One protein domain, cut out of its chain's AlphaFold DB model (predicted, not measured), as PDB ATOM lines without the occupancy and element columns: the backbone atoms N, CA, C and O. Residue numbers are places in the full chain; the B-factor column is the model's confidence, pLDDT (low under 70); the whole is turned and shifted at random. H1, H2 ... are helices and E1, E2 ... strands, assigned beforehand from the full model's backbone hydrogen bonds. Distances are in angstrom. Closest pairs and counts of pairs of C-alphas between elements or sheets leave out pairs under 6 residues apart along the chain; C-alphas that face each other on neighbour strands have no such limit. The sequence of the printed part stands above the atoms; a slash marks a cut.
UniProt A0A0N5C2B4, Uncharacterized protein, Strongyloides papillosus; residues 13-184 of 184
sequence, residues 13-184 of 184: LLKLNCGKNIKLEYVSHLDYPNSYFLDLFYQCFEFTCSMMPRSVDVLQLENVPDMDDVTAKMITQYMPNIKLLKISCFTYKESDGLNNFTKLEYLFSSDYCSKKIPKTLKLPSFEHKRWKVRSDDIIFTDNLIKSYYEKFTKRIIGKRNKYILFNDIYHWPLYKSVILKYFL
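AT A GLANCE: This is residues 13 to 184 of the 184 residues of an uncharacterized protein of Strongyloides papillosus (UniProt A0A0N5C2B4). One twisted wall of eight strands has H5 packed slantwise over one face, while H1, H2, H3 and H4 are spread along the other side, H1 towards the E1 edge and H4 towards the E7 edge. The mixed sheet runs E1 E2 E3 E4 E5 E6 E8 E7: E2 to E6 are parallel, and the hairpins E1 and E2, E7 and E8 make its edges. The 172 printed residues include five named helices and eight named strands, in the order E1 E2 H1 E3 H2 E4 H3 E5 E6 H4 E7 E8 H5, class mixed. The whole is compact, with a radius of gyration of the C-alphas of 15.8 A, spanning 42 by 41 by 25 A.

HOW THE PARTS SIT: Begin at edge strand E1, residues 13 to 17, in an antiparallel hairpin with E2, residues 21 to 26; N 15 and O 23 are 3.3 A apart, within hydrogen-bond range. Next come E3, residues 58 to 64, E4, 84 to 89, E5, 106 to 110, and E6, 123 to 127, each parallel to the one before; look for N 24 and O 60, N 61 and O 86, N 87 and O 108, N 109 and O 125, each 2.8 A apart. E8, residues 162 to 166, is antiparallel to E6, with N 165 and O 124 at 2.9 A, and forms a hairpin with edge strand E7, residues 154 to 157, with N 156 and O 164 at 2.8 A. H1, residues 35 to 50, only grazes the sheet; its residues 46 to 50 alone touch H2, residues 69 to 78, closest at the C-alphas of Ser 50 and Tyr 78, 5.6 A. H2 touches H3, residues 97 to 100, closest at the C-alphas of Asp 69 and Gly 97, 4.0 A; neither is on the sheet. H4, residues 135 to 151, only grazes the sheet with residues 145 to 151. H5, residues 172 to 182, is on the sheet at a height of 9.4 A, over E5, slantwise at 41 degrees on the local plane. E2, H1, E3; E3, H2, E4; and E4, H3, E5 are strand-helix-strand units, parallel neighbour strands joined through a helix; E6, H4, E7 is a split one, with E8 between its strands; each crossover is right-handed. Every O i to N i+4 pair is within range in H1 and H5, 5 of 6 in H2 and 12 of 13 in H4; H3 is too short for one.

IN THESE COORDINATES: Find C-alpha 13 at (8.936, 17.458, 39.444), where E1 begins. H1 runs 22.6 A. H4, the longest helix, runs 25.7 A from C-alpha 135 at (43.730, 10.054, 36.861). H5 runs 15.2 A to C-alpha 182 at (19.247, 26.855, 28.816).

THE WHOLE: The C-alphas farthest apart, those of Tyr 36 and Tyr 170, are 48.6 A apart. The printed part has no cut, and E5 to E6 is the long link. Mean pLDDT of the printed part is 82.4; residues 13 to 19, 28 to 34, 91 to 94 and 130 to 142 are under 70.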
ATOM      1  N   LEU A  13       9.521  16.153  39.722       57.00
ATOM      2  CA  LEU A  13       8.936  17.458  39.444       57.00
ATOM      3  C   LEU A  13       8.795  17.620  37.930       57.00
ATOM      4  O   LEU A  13       9.765  17.861  37.213       57.00
ATOM      5  N   LEU A  14       7.561  17.465  37.446       62.78
ATOM      6  CA  LEU A  14       7.200  17.698  36.052       62.78
ATOM      7  C   LEU A  14       6.835  19.164  35.846       62.78
ATOM      8  O   LEU A  14       5.780  19.622  36.285       62.78
ATOM      9  N   LYS A  15       7.682  19.899  35.121       63.50
ATOM     10  CA  LYS A  15       7.323  21.230  34.617       63.50
ATOM     11  C   LYS A  15       7.090  21.159  33.113       63.50
ATOM     12  O   LYS A  15       8.037  21.082  32.330       63.50
ATOM     13  N   LEU A  16       5.819  21.198  32.720       59.34
ATOM     14  CA  LEU A  16       5.394  21.233  31.322       59.34
ATOM     15  C   LEU A  16       5.232  22.685  30.872       59.34
ATOM     16  O   LEU A  16       4.351  23.394  31.351       59.34
ATOM     17  N   ASN A  17       6.051  23.119  29.914       57.59
ATOM     18  CA  ASN A  17       5.858  24.396  29.232       57.59
ATOM     19  C   ASN A  17       5.395  24.120  27.790       57.59
ATOM     20  O   ASN A  17       6.172  23.687  26.937       57.59
ATOM     21  N   CYS A  18       4.110  24.374  27.522       55.44
ATOM     22  CA  CYS A  18       3.496  24.363  26.185       55.44
ATOM     23  C   CYS A  18       3.653  23.060  25.361       55.44
ATOM     24  O   CYS A  18       3.788  23.129  24.141       55.44
ATOM     25  N   GLY A  19       3.674  21.875  25.989       61.16
ATOM     26  CA  GLY A  19       3.638  20.558  25.311       61.16
ATOM     27  C   GLY A  19       4.851  20.193  24.434       61.16
ATOM     28  O   GLY A  19       4.890  19.110  23.848       61.16
ATOM     29  N   LYS A  20       5.840  21.087  24.329       81.75
ATOM     30  CA  LYS A  20       7.064  20.912  23.529       81.75
ATOM     31  C   LYS A  20       8.340  20.929  24.371       81.75
ATOM     32  O   LYS A  20       9.330  20.317  23.987       81.75
ATOM     33  N   ASN A  21       8.302  21.594  25.528       87.31
ATOM     34  CA  ASN A  21       9.430  21.714  26.443       87.31
ATOM     35  C   ASN A  21       9.120  21.038  27.776       87.31
ATOM     36  O   ASN A  21       8.151  21.403  28.451       87.31
ATOM     37  N   ILE A  22       9.962  20.073  28.134       88.19
ATOM     38  CA  ILE A  22       9.819  19.267  29.338       88.19
ATOM     39  C   ILE A  22      11.085  19.378  30.169       88.19
ATOM     40  O   ILE A  22      12.189  19.163  29.669       88.19
ATOM     41  N   LYS A  23      10.904  19.691  31.453       90.12
ATOM     42  CA  LYS A  23      11.937  19.555  32.475       90.12
ATOM     43  C   LYS A  23      11.541  18.435  33.430       90.12
ATOM     44  O   LYS A  23      10.472  18.513  34.036       90.12
ATOM     45  N   LEU A  24      12.409  17.433  33.536       87.44
ATOM     46  CA  LEU A  24      12.363  16.370  34.530       87.44
ATOM     47  C   LEU A  24      13.493  16.624  35.523       87.44
ATOM     48  O   LEU A  24      14.670  16.587  35.161       87.44
ATOM     49  N   GLU A  25      13.124  16.931  36.758       83.81
ATOM     50  CA  GLU A  25      14.068  17.148  37.847       83.81
ATOM     51  C   GLU A  25      13.846  16.079  38.908       83.81
ATOM     52  O   GLU A  25      12.735  15.927  39.426       83.81
ATOM     53  N   TYR A  26      14.909  15.336  39.202       76.19
ATOM     54  CA  TYR A  26      14.895  14.278  40.199       76.19
ATOM     55  C   TYR A  26      15.584  14.779  41.462       76.19
ATOM     56  O   TYR A  26      16.764  15.129  41.466       76.19
ATOM     57  N   VAL A  27      14.841  14.843  42.562       70.50
ATOM     58  CA  VAL A  27      15.436  15.154  43.861       70.50
ATOM     59  C   VAL A  27      16.094  13.880  44.369       70.50
ATOM     60  O   VAL A  27      15.420  12.869  44.559       70.50
ATOM     61  N   SER A  28      17.411  13.901  44.559       62.16
ATOM     62  CA  SER A  28      18.134  12.753  45.100       62.16
ATOM     63  C   SER A  28      19.106  13.195  46.194       62.16
ATOM     64  O   SER A  28      19.954  14.063  45.991       62.16
ATOM     65  N   HIS A  29      18.961  12.557  47.354       55.34
ATOM     66  CA  HIS A  29      20.023  12.338  48.331       55.34
ATOM     67  C   HIS A  29      20.492  10.887  48.160       55.34
ATOM     68  O   HIS A  29      20.267  10.039  49.021       55.34
ATOM     69  N   LEU A  30      21.024  10.542  46.983       53.56
ATOM     70  CA  LEU A  30      21.600   9.217  46.759       53.56
ATOM     71  C   LEU A  30      22.993   9.183  47.388       53.56
ATOM     72  O   LEU A  30      23.990   9.390  46.704       53.56
ATOM     73  N   ASP A  31      23.060   8.927  48.695       50.34
ATOM     74  CA  ASP A  31      24.353   8.789  49.369       50.34
ATOM     75  C   ASP A  31      25.117   7.526  48.932       50.34
ATOM     76  O   ASP A  31      26.334   7.511  49.050       50.34
ATOM     77  N   TYR A  32      24.480   6.508  48.339       51.50
ATOM     78  CA  TYR A  32      25.170   5.368  47.711       51.50
ATOM     79  C   TYR A  32      24.297   4.711  46.621       51.50
ATOM     80  O   TYR A  32      23.084   4.579  46.815       51.50
ATOM     81  N   PRO A  33      24.872   4.237  45.495       57.25
ATOM     82  CA  PRO A  33      24.134   3.513  44.466       57.25
ATOM     83  C   PRO A  33      23.855   2.083  44.942       57.25
ATOM     84  O   PRO A  33      24.601   1.152  44.651       57.25
ATOM     85  N   ASN A  34      22.780   1.893  45.701       68.19
ATOM     86  CA  ASN A  34      22.189   0.567  45.839       68.19
ATOM     87  C   ASN A  34      21.378   0.283  44.559       68.19
ATOM     88  O   ASN A  34      20.544   1.097  44.158       68.19
ATOM     89  N   SER A  35      21.660  -0.852  43.908       74.06
ATOM     90  CA  SER A  35      21.075  -1.262  42.623       74.06
ATOM     91  C   SER A  35      19.548  -1.229  42.629       74.06
ATOM     92  O   SER A  35      18.948  -0.823  41.642       74.06
ATOM     93  N   TYR A  36      18.923  -1.531  43.770       77.31
ATOM     94  CA  TYR A  36      17.472  -1.464  43.931       77.31
ATOM     95  C   TYR A  36      16.896  -0.066  43.640       77.31
ATOM     96  O   TYR A  36      15.860   0.062  42.990       77.31
ATOM     97  N   PHE A  37      17.569   0.999  44.090       77.50
ATOM     98  CA  PHE A  37      17.101   2.368  43.847       77.50
ATOM     99  C   PHE A  37      17.324   2.813  42.403       77.50
ATOM    100  O   PHE A  37      16.544   3.617  41.895       77.50
ATOM    101  N   LEU A  38      18.361   2.294  41.738       80.44
ATOM    102  CA  LEU A  38      18.582   2.537  40.314       80.44
ATOM    103  C   LEU A  38      17.494   1.863  39.475       80.44
ATOM    104  O   LEU A  38      16.905   2.514  38.617       80.44
ATOM    105  N   ASP A  39      17.162   0.606  39.769       84.56
ATOM    106  CA  ASP A  39      16.105  -0.118  39.058       84.56
ATOM    107  C   ASP A  39      14.749   0.583  39.205       84.56
ATOM    108  O   ASP A  39      14.043   0.798  38.216       84.56
ATOM    109  N   LEU A  40      14.408   1.015  40.425       83.50
ATOM    110  CA  LEU A  40      13.187   1.782  40.672       83.50
ATOM    111  C   LEU A  40      13.197   3.118  39.918       83.50
ATOM    112  O   LEU A  40      12.185   3.497  39.326       83.50
ATOM    113  N   PHE A  41      14.340   3.813  39.897       85.00
ATOM    114  CA  PHE A  41      14.496   5.041  39.123       85.00
ATOM    115  C   PHE A  41      14.193   4.802  37.640       85.00
ATOM    116  O   PHE A  41      13.364   5.520  37.086       85.00
ATOM    117  N   TYR A  42      14.809   3.802  36.997       87.19
ATOM    118  CA  TYR A  42      14.616   3.575  35.560       87.19
ATOM    119  C   TYR A  42      13.189   3.133  35.225       87.19
ATOM    120  O   TYR A  42      12.657   3.567  34.205       87.19
ATOM    121  N   GLN A  43      12.526   2.365  36.096       88.31
ATOM    122  CA  GLN A  43      11.108   2.023  35.922       88.31
ATOM    123  C   GLN A  43      10.213   3.269  35.978       88.31
ATOM    124  O   GLN A  43       9.373   3.486  35.101       88.31
ATOM    125  N   CYS A  44      10.410   4.134  36.979       86.94
ATOM    126  CA  CYS A  44       9.669   5.391  37.080       86.94
ATOM    127  C   CYS A  44      10.004   6.351  35.930       86.94
ATOM    128  O   CYS A  44       9.127   7.067  35.439       86.94
ATOM    129  N   PHE A  45      11.263   6.372  35.492       88.50
ATOM    130  CA  PHE A  45      11.730   7.171  34.367       88.50
ATOM    131  C   PHE A  45      11.080   6.724  33.056       88.50
ATOM    132  O   PHE A  45      10.579   7.566  32.310       88.50
ATOM    133  N   GLU A  46      11.006   5.416  32.808       91.94
ATOM    134  CA  GLU A  46      10.330   4.850  31.643       91.94
ATOM    135  C   GLU A  46       8.846   5.198  31.633       91.94
ATOM    136  O   GLU A  46       8.335   5.713  30.637       91.94
ATOM    137  N   PHE A  47       8.167   4.979  32.761       90.25
ATOM    138  CA  PHE A  47       6.763   5.344  32.913       90.25
ATOM    139  C   PHE A  47       6.544   6.843  32.676       90.25
ATOM    140  O   PHE A  47       5.604   7.251  32.003       90.25
ATOM    141  N   THR A  48       7.452   7.683  33.170       89.25
ATOM    142  CA  THR A  48       7.394   9.126  32.924       89.25
ATOM    143  C   THR A  48       7.551   9.432  31.439       89.25
ATOM    144  O   THR A  48       6.754  10.188  30.890       89.25
ATOM    145  N   CYS A  49       8.530   8.823  30.766       90.81
ATOM    146  CA  CYS A  49       8.752   9.008  29.334       90.81
ATOM    147  C   CYS A  49       7.546   8.563  28.499       90.81
ATOM    148  O   CYS A  49       7.195   9.259  27.547       90.81
ATOM    149  N   SER A  50       6.890   7.455  28.861       91.75
ATOM    150  CA  SER A  50       5.741   6.919  28.120       91.75
ATOM    151  C   SER A  50       4.507   7.821  28.162       91.75
ATOM    152  O   SER A  50       3.703   7.814  27.230       91.75
ATOM    153  N   MET A  51       4.405   8.660  29.193       89.25
ATOM    154  CA  MET A  51       3.345   9.658  29.345       89.25
ATOM    155  C   MET A  51       3.638  10.973  28.604       89.25
ATOM    156  O   MET A  51       2.767  11.844  28.532       89.25
ATOM    157  N   MET A  52       4.844  11.149  28.052       89.19
ATOM    158  CA  MET A  52       5.215  12.388  27.371       89.19
ATOM    159  C   MET A  52       4.685  12.438  25.937       89.19
ATOM    160  O   MET A  52       4.716  11.442  25.210       89.19
ATOM    161  N   PRO A  53       4.232  13.614  25.467       90.06
ATOM    162  CA  PRO A  53       3.761  13.740  24.102       90.06
ATOM    163  C   PRO A  53       4.921  13.592  23.110       90.06
ATOM    164  O   PRO A  53       6.018  14.114  23.303       90.06
ATOM    165  N   ARG A  54       4.664  12.968  21.956       93.38
ATOM    166  CA  ARG A  54       5.688  12.814  20.903       93.38
ATOM    167  C   ARG A  54       6.149  14.152  20.303       93.38
ATOM    168  O   ARG A  54       7.137  14.180  19.573       93.38
ATOM    169  N   SER A  55       5.432  15.249  20.566       92.69
ATOM    170  CA  SER A  55       5.743  16.610  20.106       92.69
ATOM    171  C   SER A  55       6.898  17.282  20.849       92.69
ATOM    172  O   SER A  55       7.277  18.388  20.465       92.69
ATOM    173  N   VAL A  56       7.432  16.659  21.901       94.00
ATOM    174  CA  VAL A  56       8.554  17.200  22.674       94.00
ATOM    175  C   VAL A  56       9.776  17.378  21.783       94.00
ATOM    176  O   VAL A  56      10.236  16.434  21.140       94.00
ATOM    177  N   ASP A  57      10.299  18.601  21.764       95.62
ATOM    178  CA  ASP A  57      11.513  18.976  21.043       95.62
ATOM    179  C   ASP A  57      12.613  19.527  21.968       95.62
ATOM    180  O   ASP A  57      13.782  19.537  21.578       95.62
ATOM    181  N   VAL A  58      12.274  19.909  23.204       95.00
ATOM    182  CA  VAL A  58      13.215  20.320  24.250       95.00
ATOM    183  C   VAL A  58      13.029  19.427  25.473       95.00
ATOM    184  O   VAL A  58      11.978  19.465  26.114       95.00
ATOM    185  N   LEU A  59      14.062  18.662  25.822       94.94
ATOM    186  CA  LEU A  59      14.102  17.839  27.027       94.94
ATOM    187  C   LEU A  59      15.228  18.318  27.947       94.94
ATOM    188  O   LEU A  59      16.377  18.457  27.527       94.94
ATOM    189  N   GLN A  60      14.892  18.570  29.206       93.62
ATOM    190  CA  GLN A  60      15.837  18.910  30.260       93.62
ATOM    191  C   GLN A  60      15.764  17.832  31.340       93.62
ATOM    192  O   GLN A  60      14.705  17.620  31.923       93.62
ATOM    193  N   LEU A  61      16.882  17.158  31.583       91.31
ATOM    194  CA  LEU A  61      17.053  16.115  32.582       91.31
ATOM    195  C   LEU A  61      18.030  16.622  33.639       91.31
ATOM    196  O   LEU A  61      19.199  16.869  33.342       91.31
ATOM    197  N   GLU A  62      17.563  16.798  34.864       87.56
ATOM    198  CA  GLU A  62      18.410  17.211  35.979       87.56
ATOM    199  C   GLU A  62      18.490  16.092  37.007       87.56
ATOM    200  O   GLU A  62      17.470  15.491  37.348       87.56
ATOM    201  N   ASN A  63      19.708  15.851  37.505       81.94
ATOM    202  CA  ASN A  63      19.987  14.901  38.579       81.94
ATOM    203  C   ASN A  63      19.604  13.454  38.223       81.94
ATOM    204  O   ASN A  63      19.048  12.720  39.039       81.94
ATOM    205  N   VAL A  64      19.892  13.040  36.987       84.25
ATOM    206  CA  VAL A  64      19.722  11.641  36.567       84.25
ATOM    207  C   VAL A  64      20.970  10.817  36.940       84.25
ATOM    208  O   VAL A  64      22.073  11.369  36.925       84.25
ATOM    209  N   PRO A  65      20.853   9.520  37.286       81.19
ATOM    210  CA  PRO A  65      22.003   8.685  37.647       81.19
ATOM    211  C   PRO A  65      23.082   8.640  36.563       81.19
ATOM    212  O   PRO A  65      24.234   9.017  36.809       81.19
ATOM    213  N   ASP A  66      22.688   8.232  35.358       79.19
ATOM    214  CA  ASP A  66      23.522   8.211  34.167       79.19
ATOM    215  C   ASP A  66      22.669   8.256  32.883       79.19
ATOM    216  O   ASP A  66      21.443   8.380  32.928       79.19
ATOM    217  N   MET A  67      23.341   8.204  31.730       84.56
ATOM    218  CA  MET A  67      22.708   8.157  30.416       84.56
ATOM    219  C   MET A  67      23.477   7.216  29.492       84.56
ATOM    220  O   MET A  67      24.510   7.572  28.915       84.56
ATOM    221  N   ASP A  68      22.968   6.006  29.313       85.69
ATOM    222  CA  ASP A  68      23.522   5.021  28.391       85.69
ATOM    223  C   ASP A  68      22.672   4.857  27.117       85.69
ATOM    224  O   ASP A  68      21.740   5.620  26.851       85.69
ATOM    225  N   ASP A  69      23.046   3.896  26.274       88.81
ATOM    226  CA  ASP A  69      22.327   3.602  25.032       88.81
ATOM    227  C   ASP A  69      20.895   3.101  25.290       88.81
ATOM    228  O   ASP A  69      19.978   3.467  24.555       88.81
ATOM    229  N   VAL A  70      20.688   2.327  26.361       90.38
ATOM    230  CA  VAL A  70      19.371   1.799  26.748       90.38
ATOM    231  C   VAL A  70      18.445   2.947  27.140       90.38
ATOM    232  O   VAL A  70      17.350   3.084  26.593       90.38
ATOM    233  N   THR A  71      18.924   3.832  28.012       90.44
ATOM    234  CA  THR A  71      18.180   5.011  28.472       90.44
ATOM    235  C   THR A  71      17.871   5.958  27.310       90.44
ATOM    236  O   THR A  71      16.753   6.457  27.170       90.44
ATOM    237  N   ALA A  72      18.833   6.159  26.406       93.25
ATOM    238  CA  ALA A  72      18.635   6.972  25.211       93.25
ATOM    239  C   ALA A  72      17.579   6.396  24.254       93.25
ATOM    240  O   ALA A  72      16.751   7.145  23.725       93.25
ATOM    241  N   LYS A  73      17.580   5.076  24.034       94.75
ATOM    242  CA  LYS A  73      16.567   4.388  23.216       94.75
ATOM    243  C   LYS A  73      15.179   4.498  23.824       94.75
ATOM    244  O   LYS A  73      14.238   4.834  23.112       94.75
ATOM    245  N   MET A  74      15.068   4.309  25.135       94.94
ATOM    246  CA  MET A  74      13.815   4.484  25.865       94.94
ATOM    247  C   MET A  74      13.248   5.899  25.671       94.94
ATOM    248  O   MET A  74      12.102   6.058  25.255       94.94
ATOM    249  N   ILE A  75      14.059   6.942  25.882       95.31
ATOM    250  CA  ILE A  75      13.627   8.337  25.679       95.31
ATOM    251  C   ILE A  75      13.161   8.558  24.237       95.31
ATOM    252  O   ILE A  75      12.099   9.133  24.001       95.31
ATOM    253  N   THR A  76      13.949   8.109  23.261       96.38
ATOM    254  CA  THR A  76      13.693   8.379  21.836       96.38
ATOM    255  C   THR A  76      12.548   7.549  21.259       96.38
ATOM    256  O   THR A  76      11.917   7.985  20.295       96.38
ATOM    257  N   GLN A  77      12.199   6.419  21.878       96.94
ATOM    258  CA  GLN A  77      10.986   5.660  21.571       96.94
ATOM    259  C   GLN A  77       9.722   6.505  21.803       96.94
ATOM    260  O   GLN A  77       8.844   6.571  20.929       96.94
ATOM    261  N   TYR A  78       9.645   7.192  22.947       95.62
ATOM    262  CA  TYR A  78       8.473   7.983  23.335       95.62
ATOM    263  C   TYR A  78       8.530   9.433  22.826       95.62
ATOM    264  O   TYR A  78       7.537   9.962  22.325       95.62
ATOM    265  N   MET A  79       9.710  10.055  22.842       95.69
ATOM    266  CA  MET A  79       9.952  11.440  22.418       95.69
ATOM    267  C   MET A  79      10.959  11.502  21.250       95.69
ATOM    268  O   MET A  79      12.072  12.010  21.396       95.69
ATOM    269  N   PRO A  80      10.592  11.031  20.043       96.25
ATOM    270  CA  PRO A  80      11.523  10.916  18.912       96.25
ATOM    271  C   PRO A  80      11.947  12.263  18.296       96.25
ATOM    272  O   PRO A  80      12.783  12.297  17.394       96.25
ATOM    273  N   ASN A  81      11.342  13.379  18.717       96.44
ATOM    274  CA  ASN A  81      11.503  14.689  18.079       96.44
ATOM    275  C   ASN A  81      12.441  15.650  18.818       96.44
ATOM    276  O   ASN A  81      12.514  16.820  18.443       96.44
ATOM    277  N   ILE A  82      13.177  15.164  19.817       97.06
ATOM    278  CA  ILE A  82      14.084  15.979  20.628       97.06
ATOM    279  C   ILE A  82      15.167  16.620  19.750       97.06
ATOM    280  O   ILE A  82      15.973  15.940  19.112       97.06
ATOM    281  N   LYS A  83      15.182  17.956  19.756       96.94
ATOM    282  CA  LYS A  83      16.174  18.818  19.103       96.94
ATOM    283  C   LYS A  83      17.148  19.431  20.099       96.94
ATOM    284  O   LYS A  83      18.282  19.722  19.725       96.94
ATOM    285  N   LEU A  84      16.719  19.637  21.344       96.25
ATOM    286  CA  LEU A  84      17.546  20.152  22.428       96.25
ATOM    287  C   LEU A  84      17.488  19.206  23.620       96.25
ATOM    288  O   LEU A  84      16.410  18.963  24.162       96.25
ATOM    289  N   LEU A  85      18.655  18.723  24.037       95.31
ATOM    290  CA  LEU A  85      18.829  17.957  25.263       95.31
ATOM    291  C   LEU A  85      19.712  18.744  26.231       95.31
ATOM    292  O   LEU A  85      20.874  19.021  25.936       95.31
ATOM    293  N   LYS A  86      19.168  19.095  27.394       93.50
ATOM    294  CA  LYS A  86      19.959  19.515  28.551       93.50
ATOM    295  C   LYS A  86      20.007  18.347  29.522       93.50
ATOM    296  O   LYS A  86      18.956  17.815  29.856       93.50
ATOM    297  N   ILE A  87      21.188  17.945  29.961       91.25
ATOM    298  CA  ILE A  87      21.347  16.802  30.857       91.25
ATOM    299  C   ILE A  87      22.384  17.092  31.938       91.25
ATOM    300  O   ILE A  87      23.467  17.591  31.650       91.25
ATOM    301  N   SER A  88      22.055  16.782  33.186       87.94
ATOM    302  CA  SER A  88      22.994  16.790  34.305       87.94
ATOM    303  C   SER A  88      22.950  15.429  34.977       87.94
ATOM    304  O   SER A  88      21.937  15.089  35.594       87.94
ATOM    305  N   CYS A  89      24.038  14.673  34.856       83.50
ATOM    306  CA  CYS A  89      24.168  13.358  35.476       83.50
ATOM    307  C   CYS A  89      24.863  13.454  36.841       83.50
ATOM    308  O   CYS A  89      25.630  14.385  37.088       83.50
ATOM    309  N   PHE A  90      24.623  12.477  37.718       74.94
ATOM    310  CA  PHE A  90      25.392  12.326  38.960       74.94
ATOM    311  C   PHE A  90      26.782  11.746  38.726       74.94
ATOM    312  O   PHE A  90      27.711  12.042  39.477       74.94
ATOM    313  N   THR A  91      26.925  10.907  37.701       69.88
ATOM    314  CA  THR A  91      28.183  10.240  37.379       69.88
ATOM    315  C   THR A  91      28.618  10.568  35.962       69.88
ATOM    316  O   THR A  91      27.811  10.555  35.031       69.88
ATOM    317  N   TYR A  92      29.916  10.845  35.800       67.06
ATOM    318  CA  TYR A  92      30.513  10.915  34.477       67.06
ATOM    319  C   TYR A  92      30.497   9.524  33.856       67.06
ATOM    320  O   TYR A  92      31.120   8.594  34.371       67.06
ATOM    321  N   LYS A  93      29.782   9.387  32.742       67.81
ATOM    322  CA  LYS A  93      29.742   8.156  31.961       67.81
ATOM    323  C   LYS A  93      29.866   8.484  30.488       67.81
ATOM    324  O   LYS A  93      29.152   9.336  29.955       67.81
ATOM    325  N   GLU A  94      30.767   7.771  29.832       68.06
ATOM    326  CA  GLU A  94      30.880   7.808  28.386       68.06
ATOM    327  C   GLU A  94      29.814   6.907  27.764       68.06
ATOM    328  O   GLU A  94      29.603   5.771  28.194       68.06
ATOM    329  N   SER A  95      29.155   7.397  26.723       74.94
ATOM    330  CA  SER A  95      28.042   6.690  26.096       74.94
ATOM    331  C   SER A  95      27.994   6.978  24.601       74.94
ATOM    332  O   SER A  95      28.383   8.056  24.158       74.94
ATOM    333  N   ASP A  96      27.504   6.013  23.824       79.06
ATOM    334  CA  ASP A  96      27.123   6.211  22.417       79.06
ATOM    335  C   ASP A  96      25.650   6.639  22.276       79.06
ATOM    336  O   ASP A  96      25.152   6.819  21.160       79.06
ATOM    337  N   GLY A  97      24.956   6.834  23.404       85.94
ATOM    338  CA  GLY A  97      23.513   7.032  23.470       85.94
ATOM    339  C   GLY A  97      23.004   8.243  22.689       85.94
ATOM    340  O   GLY A  97      21.877   8.205  22.198       85.94
ATOM    341  N   LEU A  98      23.826   9.282  22.473       88.31
ATOM    342  CA  LEU A  98      23.404  10.436  21.669       88.31
ATOM    343  C   LEU A  98      23.058  10.081  20.219       88.31
ATOM    344  O   LEU A  98      22.261  10.791  19.611       88.31
ATOM    345  N   ASN A  99      23.600   8.993  19.662       89.38
ATOM    346  CA  ASN A  99      23.276   8.581  18.293       89.38
ATOM    347  C   ASN A  99      21.806   8.180  18.119       89.38
ATOM    348  O   ASN A  99      21.295   8.256  17.003       89.38
ATOM    349  N   ASN A 100      21.118   7.801  19.200       93.19
ATOM    350  CA  ASN A 100      19.686   7.507  19.153       93.19
ATOM    351  C   ASN A 100      18.852   8.773  18.894       93.19
ATOM    352  O   ASN A 100      17.761   8.705  18.327       93.19
ATOM    353  N   PHE A 101      19.372   9.957  19.239       94.69
ATOM    354  CA  PHE A 101      18.685  11.227  19.024       94.69
ATOM    355  C   PHE A 101      18.932  11.756  17.609       94.69
ATOM    356  O   PHE A 101      19.703  12.688  17.378       94.69
ATOM    357  N   THR A 102      18.222  11.179  16.643       94.44
ATOM    358  CA  THR A 102      18.388  11.472  15.207       94.44
ATOM    359  C   THR A 102      18.088  12.919  14.796       94.44
ATOM    360  O   THR A 102      18.460  13.321  13.696       94.44
ATOM    361  N   LYS A 103      17.432  13.713  15.656       96.62
ATOM    362  CA  LYS A 103      17.096  15.129  15.415       96.62
ATOM    363  C   LYS A 103      17.819  16.104  16.344       96.62
ATOM    364  O   LYS A 103      17.515  17.295  16.314       96.62
ATOM    365  N   LEU A 104      18.761  15.626  17.160       96.44
ATOM    366  CA  LEU A 104      19.441  16.457  18.150       96.44
ATOM    367  C   LEU A 104      20.332  17.497  17.475       96.44
ATOM    368  O   LEU A 104      21.263  17.148  16.750       96.44
ATOM    369  N   GLU A 105      20.072  18.768  17.757       96.19
ATOM    370  CA  GLU A 105      20.842  19.906  17.254       96.19
ATOM    371  C   GLU A 105      21.630  20.611  18.366       96.19
ATOM    372  O   GLU A 105      22.732  21.107  18.119       96.19
ATOM    373  N   TYR A 106      21.095  20.621  19.590       95.75
ATOM    374  CA  TYR A 106      21.642  21.341  20.739       95.75
ATOM    375  C   TYR A 106      21.823  20.385  21.921       95.75
ATOM    376  O   TYR A 106      20.882  19.691  22.308       95.75
ATOM    377  N   LEU A 107      23.016  20.373  22.512       94.06
ATOM    378  CA  LEU A 107      23.318  19.587  23.707       94.06
ATOM    379  C   LEU A 107      23.917  20.500  24.770       94.06
ATOM    380  O   LEU A 107      24.876  21.209  24.489       94.06
ATOM    381  N   PHE A 108      23.387  20.431  25.984       92.38
ATOM    382  CA  PHE A 108      23.944  21.085  27.164       92.38
ATOM    383  C   PHE A 108      24.138  20.039  28.253       92.38
ATOM    384  O   PHE A 108      23.171  19.657  28.906       92.38
ATOM    385  N   SER A 109      25.359  19.548  28.435       89.44
ATOM    386  CA  SER A 109      25.647  18.504  29.413       89.44
ATOM    387  C   SER A 109      26.457  19.007  30.607       89.44
ATOM    388  O   SER A 109      27.359  19.828  30.469       89.44
ATOM    389  N   SER A 110      26.141  18.496  31.793       85.88
ATOM    390  CA  SER A 110      27.011  18.521  32.970       85.88
ATOM    391  C   SER A 110      27.341  17.084  33.316       85.88
ATOM    392  O   SER A 110      26.428  16.275  33.479       85.88
ATOM    393  N   ASP A 111      28.635  16.782  33.411       78.06
ATOM    394  CA  ASP A 111      29.126  15.463  33.828       78.06
ATOM    395  C   ASP A 111      28.595  14.326  32.936       78.06
ATOM    396  O   ASP A 111      28.361  13.207  33.368       78.06
ATOM    397  N   TYR A 112      28.421  14.628  31.648       75.44
ATOM    398  CA  TYR A 112      28.075  13.677  30.600       75.44
ATOM    399  C   TYR A 112      28.786  14.067  29.308       75.44
ATOM    400  O   TYR A 112      28.719  15.226  28.880       75.44
ATOM    401  N   CYS A 113      29.443  13.100  28.669       74.12
ATOM    402  CA  CYS A 113      30.078  13.314  27.378       74.12
ATOM    403  C   CYS A 113      29.925  12.077  26.488       74.12
ATOM    404  O   CYS A 113      30.210  10.950  26.888       74.12
ATOM    405  N   SER A 114      29.445  12.290  25.265       77.25
ATOM    406  CA  SER A 114      29.202  11.206  24.312       77.25
ATOM    407  C   SER A 114      30.438  10.926  23.476       77.25
ATOM    408  O   SER A 114      30.988  11.869  22.899       77.25
ATOM    409  N   LYS A 115      30.810   9.645  23.332       78.38
ATOM    410  CA  LYS A 115      31.948   9.194  22.500       78.38
ATOM    411  C   LYS A 115      31.749   9.547  21.036       78.38
ATOM    412  O   LYS A 115      32.672   9.968  20.345       78.38
ATOM    413  N   LYS A 116      30.517   9.367  20.564       82.25
ATOM    414  CA  LYS A 116      30.111   9.673  19.197       82.25
ATOM    415  C   LYS A 116      29.261  10.928  19.182       82.25
ATOM    416  O   LYS A 116      28.313  11.074  19.951       82.25
ATOM    417  N   ILE A 117      29.606  11.829  18.272       82.88
ATOM    418  CA  ILE A 117      28.898  13.088  18.079       82.88
ATOM    419  C   ILE A 117      27.930  12.912  16.907       82.88
ATOM    420  O   ILE A 117      28.404  12.790  15.767       82.88
ATOM    421  N   PRO A 118      26.604  12.984  17.121       87.31
ATOM    422  CA  PRO A 118      25.634  12.929  16.032       87.31
ATOM    423  C   PRO A 118      25.941  13.965  14.948       87.31
ATOM    424  O   PRO A 118      26.379  15.084  15.237       87.31
ATOM    425  N   LYS A 119      25.738  13.618  13.672       89.62
ATOM    426  CA  LYS A 119      25.985  14.543  12.545       89.62
ATOM    427  C   LYS A 119      25.086  15.783  12.591       89.62
ATOM    428  O   LYS A 119      25.490  16.832  12.112       89.62
ATOM    429  N   THR A 120      23.907  15.659  13.191       94.00
ATOM    430  CA  THR A 120      22.922  16.735  13.349       94.00
ATOM    431  C   THR A 120      23.297  17.753  14.421       94.00
ATOM    432  O   THR A 120      22.722  18.839  14.439       94.00
ATOM    433  N   LEU A 121      24.248  17.427  15.303       93.12
ATOM    434  CA  LEU A 121      24.603  18.273  16.432       93.12
ATOM    435  C   LEU A 121      25.348  19.524  15.952       93.12
ATOM    436  O   LEU A 121      26.439  19.431  15.390       93.12
ATOM    437  N   LYS A 122      24.752  20.692  16.197       95.12
ATOM    438  CA  LYS A 122      25.254  22.007  15.770       95.12
ATOM    439  C   LYS A 122      25.956  22.753  16.900       95.12
ATOM    440  O   LYS A 122      26.907  23.484  16.638       95.12
ATOM    441  N   LEU A 123      25.472  22.572  18.130       94.25
ATOM    442  CA  LEU A 123      25.923  23.320  19.301       94.25
ATOM    443  C   LEU A 123      26.018  22.402  20.530       94.25
ATOM    444  O   LEU A 123      25.111  22.403  21.369       94.25
ATOM    445  N   PRO A 124      27.069  21.574  20.643       92.69
ATOM    446  CA  PRO A 124      27.386  20.935  21.904       92.69
ATOM    447  C   PRO A 124      27.971  21.938  22.889       92.69
ATOM    448  O   PRO A 124      28.839  22.755  22.570       92.69
ATOM    449  N   SER A 125      27.536  21.795  24.126       89.94
ATOM    450  CA  SER A 125      28.125  22.437  25.272       89.94
ATOM    451  C   SER A 125      28.208  21.448  26.415       89.94
ATOM    452  O   SER A 125      27.257  20.715  26.677       89.94
ATOM    453  N   PHE A 126      29.355  21.430  27.079       85.50
ATOM    454  CA  PHE A 126      29.600  20.556  28.209       85.50
ATOM    455  C   PHE A 126      30.323  21.313  29.319       85.50
ATOM    456  O   PHE A 126      31.210  22.137  29.078       85.50
ATOM    457  N   GLU A 127      29.907  21.031  30.546       84.00
ATOM    458  CA  GLU A 127      30.563  21.412  31.784       84.00
ATOM    459  C   GLU A 127      31.056  20.137  32.462       84.00
ATOM    460  O   GLU A 127      30.300  19.181  32.641       84.00
ATOM    461  N   HIS A 128      32.326  20.130  32.852       74.00
ATOM    462  CA  HIS A 128      32.863  19.066  33.683       74.00
ATOM    463  C   HIS A 128      33.099  19.598  35.094       74.00
ATOM    464  O   HIS A 128      34.023  20.392  35.332       74.00
ATOM    465  N   LYS A 129      32.249  19.188  36.037       71.56
ATOM    466  CA  LYS A 129      32.389  19.561  37.440       71.56
ATOM    467  C   LYS A 129      33.457  18.642  38.030       71.56
ATOM    468  O   LYS A 129      33.313  17.432  38.050       71.56
ATOM    469  N   ARG A 130      34.554  19.234  38.512       56.19
ATOM    470  CA  ARG A 130      35.812  18.588  38.961       56.19
ATOM    471  C   ARG A 130      35.705  17.596  40.143       56.19
ATOM    472  O   ARG A 130      36.688  17.382  40.851       56.19
ATOM    473  N   TRP A 131      34.542  17.031  40.434       49.31
ATOM    474  CA  TRP A 131      34.352  16.185  41.604       49.31
ATOM    475  C   TRP A 131      34.939  14.798  41.324       49.31
ATOM    476  O   TRP A 131      34.314  13.962  40.689       49.31
ATOM    477  N   LYS A 132      36.165  14.585  41.823       47.19
ATOM    478  CA  LYS A 132      36.865  13.290  41.915       47.19
ATOM    479  C   LYS A 132      37.022  12.551  40.583       47.19
ATOM    480  O   LYS A 132      36.578  11.420  40.429       47.19
ATOM    481  N   VAL A 133      37.726  13.175  39.652       48.91
ATOM    482  CA  VAL A 133      38.198  12.489  38.447       48.91
ATOM    483  C   VAL A 133      39.312  11.525  38.864       48.91
ATOM    484  O   VAL A 133      40.271  11.952  39.518       48.91
ATOM    485  N   ARG A 134      39.199  10.230  38.541       53.00
ATOM    486  CA  ARG A 134      40.364   9.336  38.616       53.00
ATOM    487  C   ARG A 134      41.374   9.821  37.571       53.00
ATOM    488  O   ARG A 134      40.982  10.408  36.569       53.00
ATOM    489  N   SER A 135      42.670   9.614  37.793       53.53
ATOM    490  CA  SER A 135      43.730  10.054  36.861       53.53
ATOM    491  C   SER A 135      43.448   9.667  35.409       53.53
ATOM    492  O   SER A 135      43.747  10.426  34.488       53.53
ATOM    493  N   ASP A 136      42.819   8.512  35.227       55.62
ATOM    494  CA  ASP A 136      42.519   7.939  33.927       55.62
ATOM    495  C   ASP A 136      41.426   8.747  33.212       55.62
ATOM    496  O   ASP A 136      41.597   9.087  32.041       55.62
ATOM    497  N   ASP A 137      40.366   9.184  33.907       56.81
ATOM    498  CA  ASP A 137      39.279   9.934  33.261       56.81
ATOM    499  C   ASP A 137      39.723  11.336  32.797       56.81
ATOM    500  O   ASP A 137      39.104  11.900  31.895       56.81
ATOM    501  N   ILE A 138      40.822  11.890  33.338       59.16
ATOM    502  CA  ILE A 138      41.410  13.163  32.870       59.16
ATOM    503  C   ILE A 138      41.969  13.001  31.450       59.16
ATOM    504  O   ILE A 138      41.615  13.766  30.553       59.16
ATOM    505  N   ILE A 139      42.795  11.973  31.228       55.78
ATOM    506  CA  ILE A 139      43.422  11.695  29.925       55.78
ATOM    507  C   ILE A 139      42.349  11.361  28.876       55.78
ATOM    508  O   ILE A 139      42.438  11.779  27.718       55.78
ATOM    509  N   PHE A 140      41.300  10.638  29.275       56.59
ATOM    510  CA  PHE A 140      40.188  10.309  28.382       56.59
ATOM    511  C   PHE A 140      39.310  11.518  28.055       56.59
ATOM    512  O   PHE A 140      38.954  11.707  26.889       56.59
ATOM    513  N   THR A 141      39.039  12.382  29.036       64.50
ATOM    514  CA  THR A 141      38.329  13.649  28.808       64.50
ATOM    515  C   THR A 141      39.078  14.511  27.792       64.50
ATOM    516  O   THR A 141      38.452  15.042  26.876       64.50
ATOM    517  N   ASP A 142      40.409  14.578  27.863       68.94
ATOM    518  CA  ASP A 142      41.223  15.327  26.898       68.94
ATOM    519  C   ASP A 142      41.135  14.752  25.476       68.94
ATOM    520  O   ASP A 142      40.966  15.502  24.509       68.94
ATOM    521  N   ASN A 143      41.174  13.424  25.328       72.38
ATOM    522  CA  ASN A 143      41.022  12.764  24.025       72.38
ATOM    523  C   ASN A 143      39.626  12.981  23.422       72.38
ATOM    524  O   ASN A 143      39.491  13.205  22.216       72.38
ATOM    525  N   LEU A 144      38.585  12.946  24.254       73.94
ATOM    526  CA  LEU A 144      37.217  13.182  23.814       73.94
ATOM    527  C   LEU A 144      37.003  14.649  23.436       73.94
ATOM    528  O   LEU A 144      36.479  14.944  22.369       73.94
ATOM    529  N   ILE A 145      37.487  15.586  24.249       75.94
ATOM    530  CA  ILE A 145      37.468  17.014  23.915       75.94
ATOM    531  C   ILE A 145      38.196  17.264  22.589       75.94
ATOM    532  O   ILE A 145      37.703  18.014  21.742       75.94
ATOM    533  N   LYS A 146      39.337  16.600  22.371       80.50
ATOM    534  CA  LYS A 146      40.097  16.698  21.124       80.50
ATOM    535  C   LYS A 146      39.281  16.239  19.912       80.50
ATOM    536  O   LYS A 146      39.266  16.954  18.913       80.50
ATOM    537  N   SER A 147      38.539  15.132  20.007       83.25
ATOM    538  CA  SER A 147      37.684  14.672  18.899       83.25
ATOM    539  C   SER A 147      36.537  15.646  18.594       83.25
ATOM    540  O   SER A 147      36.184  15.867  17.433       83.25
ATOM    541  N   TYR A 148      35.995  16.323  19.612       84.69
ATOM    542  CA  TYR A 148      35.047  17.418  19.394       84.69
ATOM    543  C   TYR A 148      35.723  18.612  18.703       84.69
ATOM    544  O   TYR A 148      35.123  19.218  17.818       84.69
ATOM    545  N   TYR A 149      36.968  18.945  19.051       85.75
ATOM    546  CA  TYR A 149      37.708  20.039  18.407       85.75
ATOM    547  C   TYR A 149      38.055  19.764  16.942       85.75
ATOM    548  O   TYR A 149      38.169  20.708  16.167       85.75
ATOM    549  N   GLU A 150      38.178  18.500  16.540       87.88
ATOM    550  CA  GLU A 150      38.333  18.134  15.128       87.88
ATOM    551  C   GLU A 150      37.047  18.389  14.327       87.88
ATOM    552  O   GLU A 150      37.099  18.763  13.156       87.88
ATOM    553  N   LYS A 151      35.874  18.241  14.961       88.50
ATOM    554  CA  LYS A 151      34.568  18.439  14.314       88.50
ATOM    555  C   LYS A 151      34.059  19.883  14.372       88.50
ATOM    556  O   LYS A 151      33.300  20.298  13.490       88.50
ATOM    557  N   PHE A 152      34.435  20.636  15.404       91.88
ATOM    558  CA  PHE A 152      33.976  22.004  15.635       91.88
ATOM    559  C   PHE A 152      35.135  23.001  15.588       91.88
ATOM    560  O   PHE A 152      36.005  23.032  16.454       91.88
ATOM    561  N   THR A 153      35.100  23.865  14.581       90.56
ATOM    562  CA  THR A 153      36.136  24.854  14.260       90.56
ATOM    563  C   THR A 153      36.088  26.100  15.142       90.56
ATOM    564  O   THR A 153      37.086  26.815  15.249       90.56
ATOM    565  N   LYS A 154      34.946  26.390  15.778       92.50
ATOM    566  CA  LYS A 154      34.774  27.536  16.679       92.50
ATOM    567  C   LYS A 154      34.423  27.052  18.074       92.50
ATOM    568  O   LYS A 154      33.680  26.089  18.262       92.50
ATOM    569  N   ARG A 155      34.970  27.748  19.068       89.75
ATOM    570  CA  ARG A 155      34.807  27.401  20.476       89.75
ATOM    571  C   ARG A 155      34.800  28.630  21.361       89.75
ATOM    572  O   ARG A 155      35.530  29.587  21.113       89.75
ATOM    573  N   ILE A 156      34.010  28.559  22.421       89.38
ATOM    574  CA  ILE A 156      34.025  29.490  23.542       89.38
ATOM    575  C   ILE A 156      34.344  28.673  24.785       89.38
ATOM    576  O   ILE A 156      33.685  27.672  25.070       89.38
ATOM    577  N   ILE A 157      35.371  29.108  25.504       86.38
ATOM    578  CA  ILE A 157      35.800  28.494  26.756       86.38
ATOM    579  C   ILE A 157      35.379  29.440  27.876       86.38
ATOM    580  O   ILE A 157      35.815  30.589  27.936       86.38
ATOM    581  N   GLY A 158      34.470  28.966  28.719       80.44
ATOM    582  CA  GLY A 158      33.996  29.679  29.896       80.44
ATOM    583  C   GLY A 158      34.805  29.335  31.146       80.44
ATOM    584  O   GLY A 158      35.719  28.511  31.141       80.44
ATOM    585  N   LYS A 159      34.426  29.947  32.270       79.31
ATOM    586  CA  LYS A 159      34.938  29.559  33.594       79.31
ATOM    587  C   LYS A 159      34.465  28.140  33.951       79.31
ATOM    588  O   LYS A 159      33.441  27.693  33.444       79.31
ATOM    589  N   ARG A 160      35.167  27.477  34.881       73.44
ATOM    590  CA  ARG A 160      34.808  26.149  35.433       73.44
ATOM    591  C   ARG A 160      34.745  25.019  34.391       73.44
ATOM    592  O   ARG A 160      33.854  24.189  34.455       73.44
ATOM    593  N   ASN A 161      35.690  24.973  33.448       76.88
ATOM    594  CA  ASN A 161      35.748  23.915  32.427       76.88
ATOM    595  C   ASN A 161      34.441  23.813  31.607       76.88
ATOM    596  O   ASN A 161      33.972  22.717  31.300       76.88
ATOM    597  N   LYS A 162      33.838  24.966  31.290       84.12
ATOM    598  CA  LYS A 162      32.686  25.066  30.391       84.12
ATOM    599  C   LYS A 162      33.160  25.266  28.964       84.12
ATOM    600  O   LYS A 162      33.913  26.202  28.691       84.12
ATOM    601  N   TYR A 163      32.650  24.452  28.057       86.69
ATOM    602  CA  TYR A 163      32.961  24.533  26.638       86.69
ATOM    603  C   TYR A 163      31.667  24.675  25.844       86.69
ATOM    604  O   TYR A 163      30.666  24.026  26.148       86.69
ATOM    605  N   ILE A 164      31.680  25.540  24.836       91.12
ATOM    606  CA  ILE A 164      30.612  25.690  23.844       91.12
ATOM    607  C   ILE A 164      31.281  25.620  22.481       91.12
ATOM    608  O   ILE A 164      32.180  26.417  22.208       91.12
ATOM    609  N   LEU A 165      30.860  24.687  21.634       92.88
ATOM    610  CA  LEU A 165      31.474  24.458  20.328       92.88
ATOM    611  C   LEU A 165      30.441  24.624  19.222       92.88
ATOM    612  O   LEU A 165      29.273  24.297  19.405       92.88
ATOM    613  N   PHE A 166      30.864  25.158  18.082       94.50
ATOM    614  CA  PHE A 166      30.012  25.385  16.917       94.50
ATOM    615  C   PHE A 166      30.872  25.564  15.661       94.50
ATOM    616  O   PHE A 166      32.087  25.726  15.738       94.50
ATOM    617  N   ASN A 167      30.243  25.532  14.490       92.75
ATOM    618  CA  ASN A 167      30.919  25.791  13.214       92.75
ATOM    619  C   ASN A 167      30.430  27.082  12.560       92.75
ATOM    620  O   ASN A 167      31.230  27.905  12.112       92.75
ATOM    621  N   ASP A 168      29.115  27.271  12.536       90.94
ATOM    622  CA  ASP A 168      28.488  28.317  11.745       90.94
ATOM    623  C   ASP A 168      28.271  29.602  12.555       90.94
ATOM    624  O   ASP A 168      27.463  29.654  13.482       90.94
ATOM    625  N   ILE A 169      28.996  30.661  12.192       90.19
ATOM    626  CA  ILE A 169      28.871  31.974  12.834       90.19
ATOM    627  C   ILE A 169      27.601  32.720  12.404       90.19
ATOM    628  O   ILE A 169      27.112  33.559  13.157       90.19
ATOM    629  N   TYR A 170      27.025  32.409  11.240       92.75
ATOM    630  CA  TYR A 170      25.806  33.071  10.769       92.75
ATOM    631  C   TYR A 170      24.601  32.721  11.651       92.75
ATOM    632  O   TYR A 170      23.706  33.542  11.844       92.75
ATOM    633  N   HIS A 171      24.623  31.545  12.283       91.12
ATOM    634  CA  HIS A 171      23.621  31.117  13.260       91.12
ATOM    635  C   HIS A 171      23.880  31.637  14.686       91.12
ATOM    636  O   HIS A 171      23.120  31.322  15.605       91.12
ATOM    637  N   TRP A 172      24.916  32.457  14.896       91.38
ATOM    638  CA  TRP A 172      25.305  32.931  16.225       91.38
ATOM    639  C   TRP A 172      24.191  33.634  17.015       91.38
ATOM    640  O   TRP A 172      24.057  33.330  18.201       91.38
ATOM    641  N   PRO A 173      23.345  34.513  16.432       92.62
ATOM    642  CA  PRO A 173      22.238  35.116  17.179       92.62
ATOM    643  C   PRO A 173      21.285  34.065  17.773       92.62
ATOM    644  O   PRO A 173      20.842  34.186  18.917       92.62
ATOM    645  N   LEU A 174      21.035  32.994  17.015       91.81
ATOM    646  CA  LEU A 174      20.205  31.861  17.416       91.81
ATOM    647  C   LEU A 174      20.893  31.048  18.518       91.81
ATOM    648  O   LEU A 174      20.292  30.798  19.562       91.81
ATOM    649  N   TYR A 175      22.175  30.717  18.341       93.38
ATOM    650  CA  TYR A 175      22.961  30.007  19.352       93.38
ATOM    651  C   TYR A 175      23.038  30.781  20.663       93.38
ATOM    652  O   TYR A 175      22.786  30.214  21.723       93.38
ATOM    653  N   LYS A 176      23.301  32.090  20.601       91.62
ATOM    654  CA  LYS A 176      23.344  32.967  21.773       91.62
ATOM    655  C   LYS A 176      22.017  32.951  22.535       91.62
ATOM    656  O   LYS A 176      22.037  32.849  23.757       91.62
ATOM    657  N   SER A 177      20.885  33.005  21.830       91.81
ATOM    658  CA  SER A 177      19.552  32.918  22.443       91.81
ATOM    659  C   SER A 177      19.333  31.585  23.170       91.81
ATOM    660  O   SER A 177      18.898  31.565  24.321       91.81
ATOM    661  N   VAL A 178      19.707  30.463  22.543       90.75
ATOM    662  CA  VAL A 178      19.592  29.131  23.159       90.75
ATOM    663  C   VAL A 178      20.514  29.002  24.379       90.75
ATOM    664  O   VAL A 178      20.069  28.541  25.430       90.75
ATOM    665  N   ILE A 179      21.767  29.458  24.278       89.50
ATOM    666  CA  ILE A 179      22.745  29.438  25.379       89.50
ATOM    667  C   ILE A 179      22.225  30.244  26.575       89.50
ATOM    668  O   ILE A 179      22.218  29.733  27.691       89.50
ATOM    669  N   LEU A 180      21.746  31.472  26.342       88.81
ATOM    670  CA  LEU A 180      21.209  32.339  27.397       88.81
ATOM    671  C   LEU A 180      19.967  31.759  28.078       88.81
ATOM    672  O   LEU A 180      19.690  32.103  29.218       88.81
ATOM    673  N   LYS A 181      19.199  30.918  27.380       87.31
ATOM    674  CA  LYS A 181      17.961  30.350  27.916       87.31
ATOM    675  C   LYS A 181      18.172  29.057  28.704       87.31
ATOM    676  O   LYS A 181      17.405  28.789  29.623       87.31
ATOM    677  N   TYR A 182      19.135  28.226  28.304       83.31
ATOM    678  CA  TYR A 182      19.247  26.855  28.816       83.31
ATOM    679  C   TYR A 182      20.567  26.542  29.524       83.31
ATOM    680  O   TYR A 182      20.619  25.563  30.272       83.31
ATOM    681  N   PHE A 183      21.613  27.342  29.311       76.88
ATOM    682  CA  PHE A 183      22.968  27.027  29.775       76.88
ATOM    683  C   PHE A 183      23.571  28.040  30.750       76.88
ATOM    684  O   PHE A 183      24.360  27.653  31.618       76.88
ATOM    685  N   LEU A 184      23.232  29.319  30.583       72.75
ATOM    686  CA  LEU A 184      23.582  30.401  31.505       72.75
ATOM    687  C   LEU A 184      22.455  30.616  32.514       72.75
ATOM    688  O   LEU A 184      22.808  30.859  33.686       72.75
TER     689      LEU A 184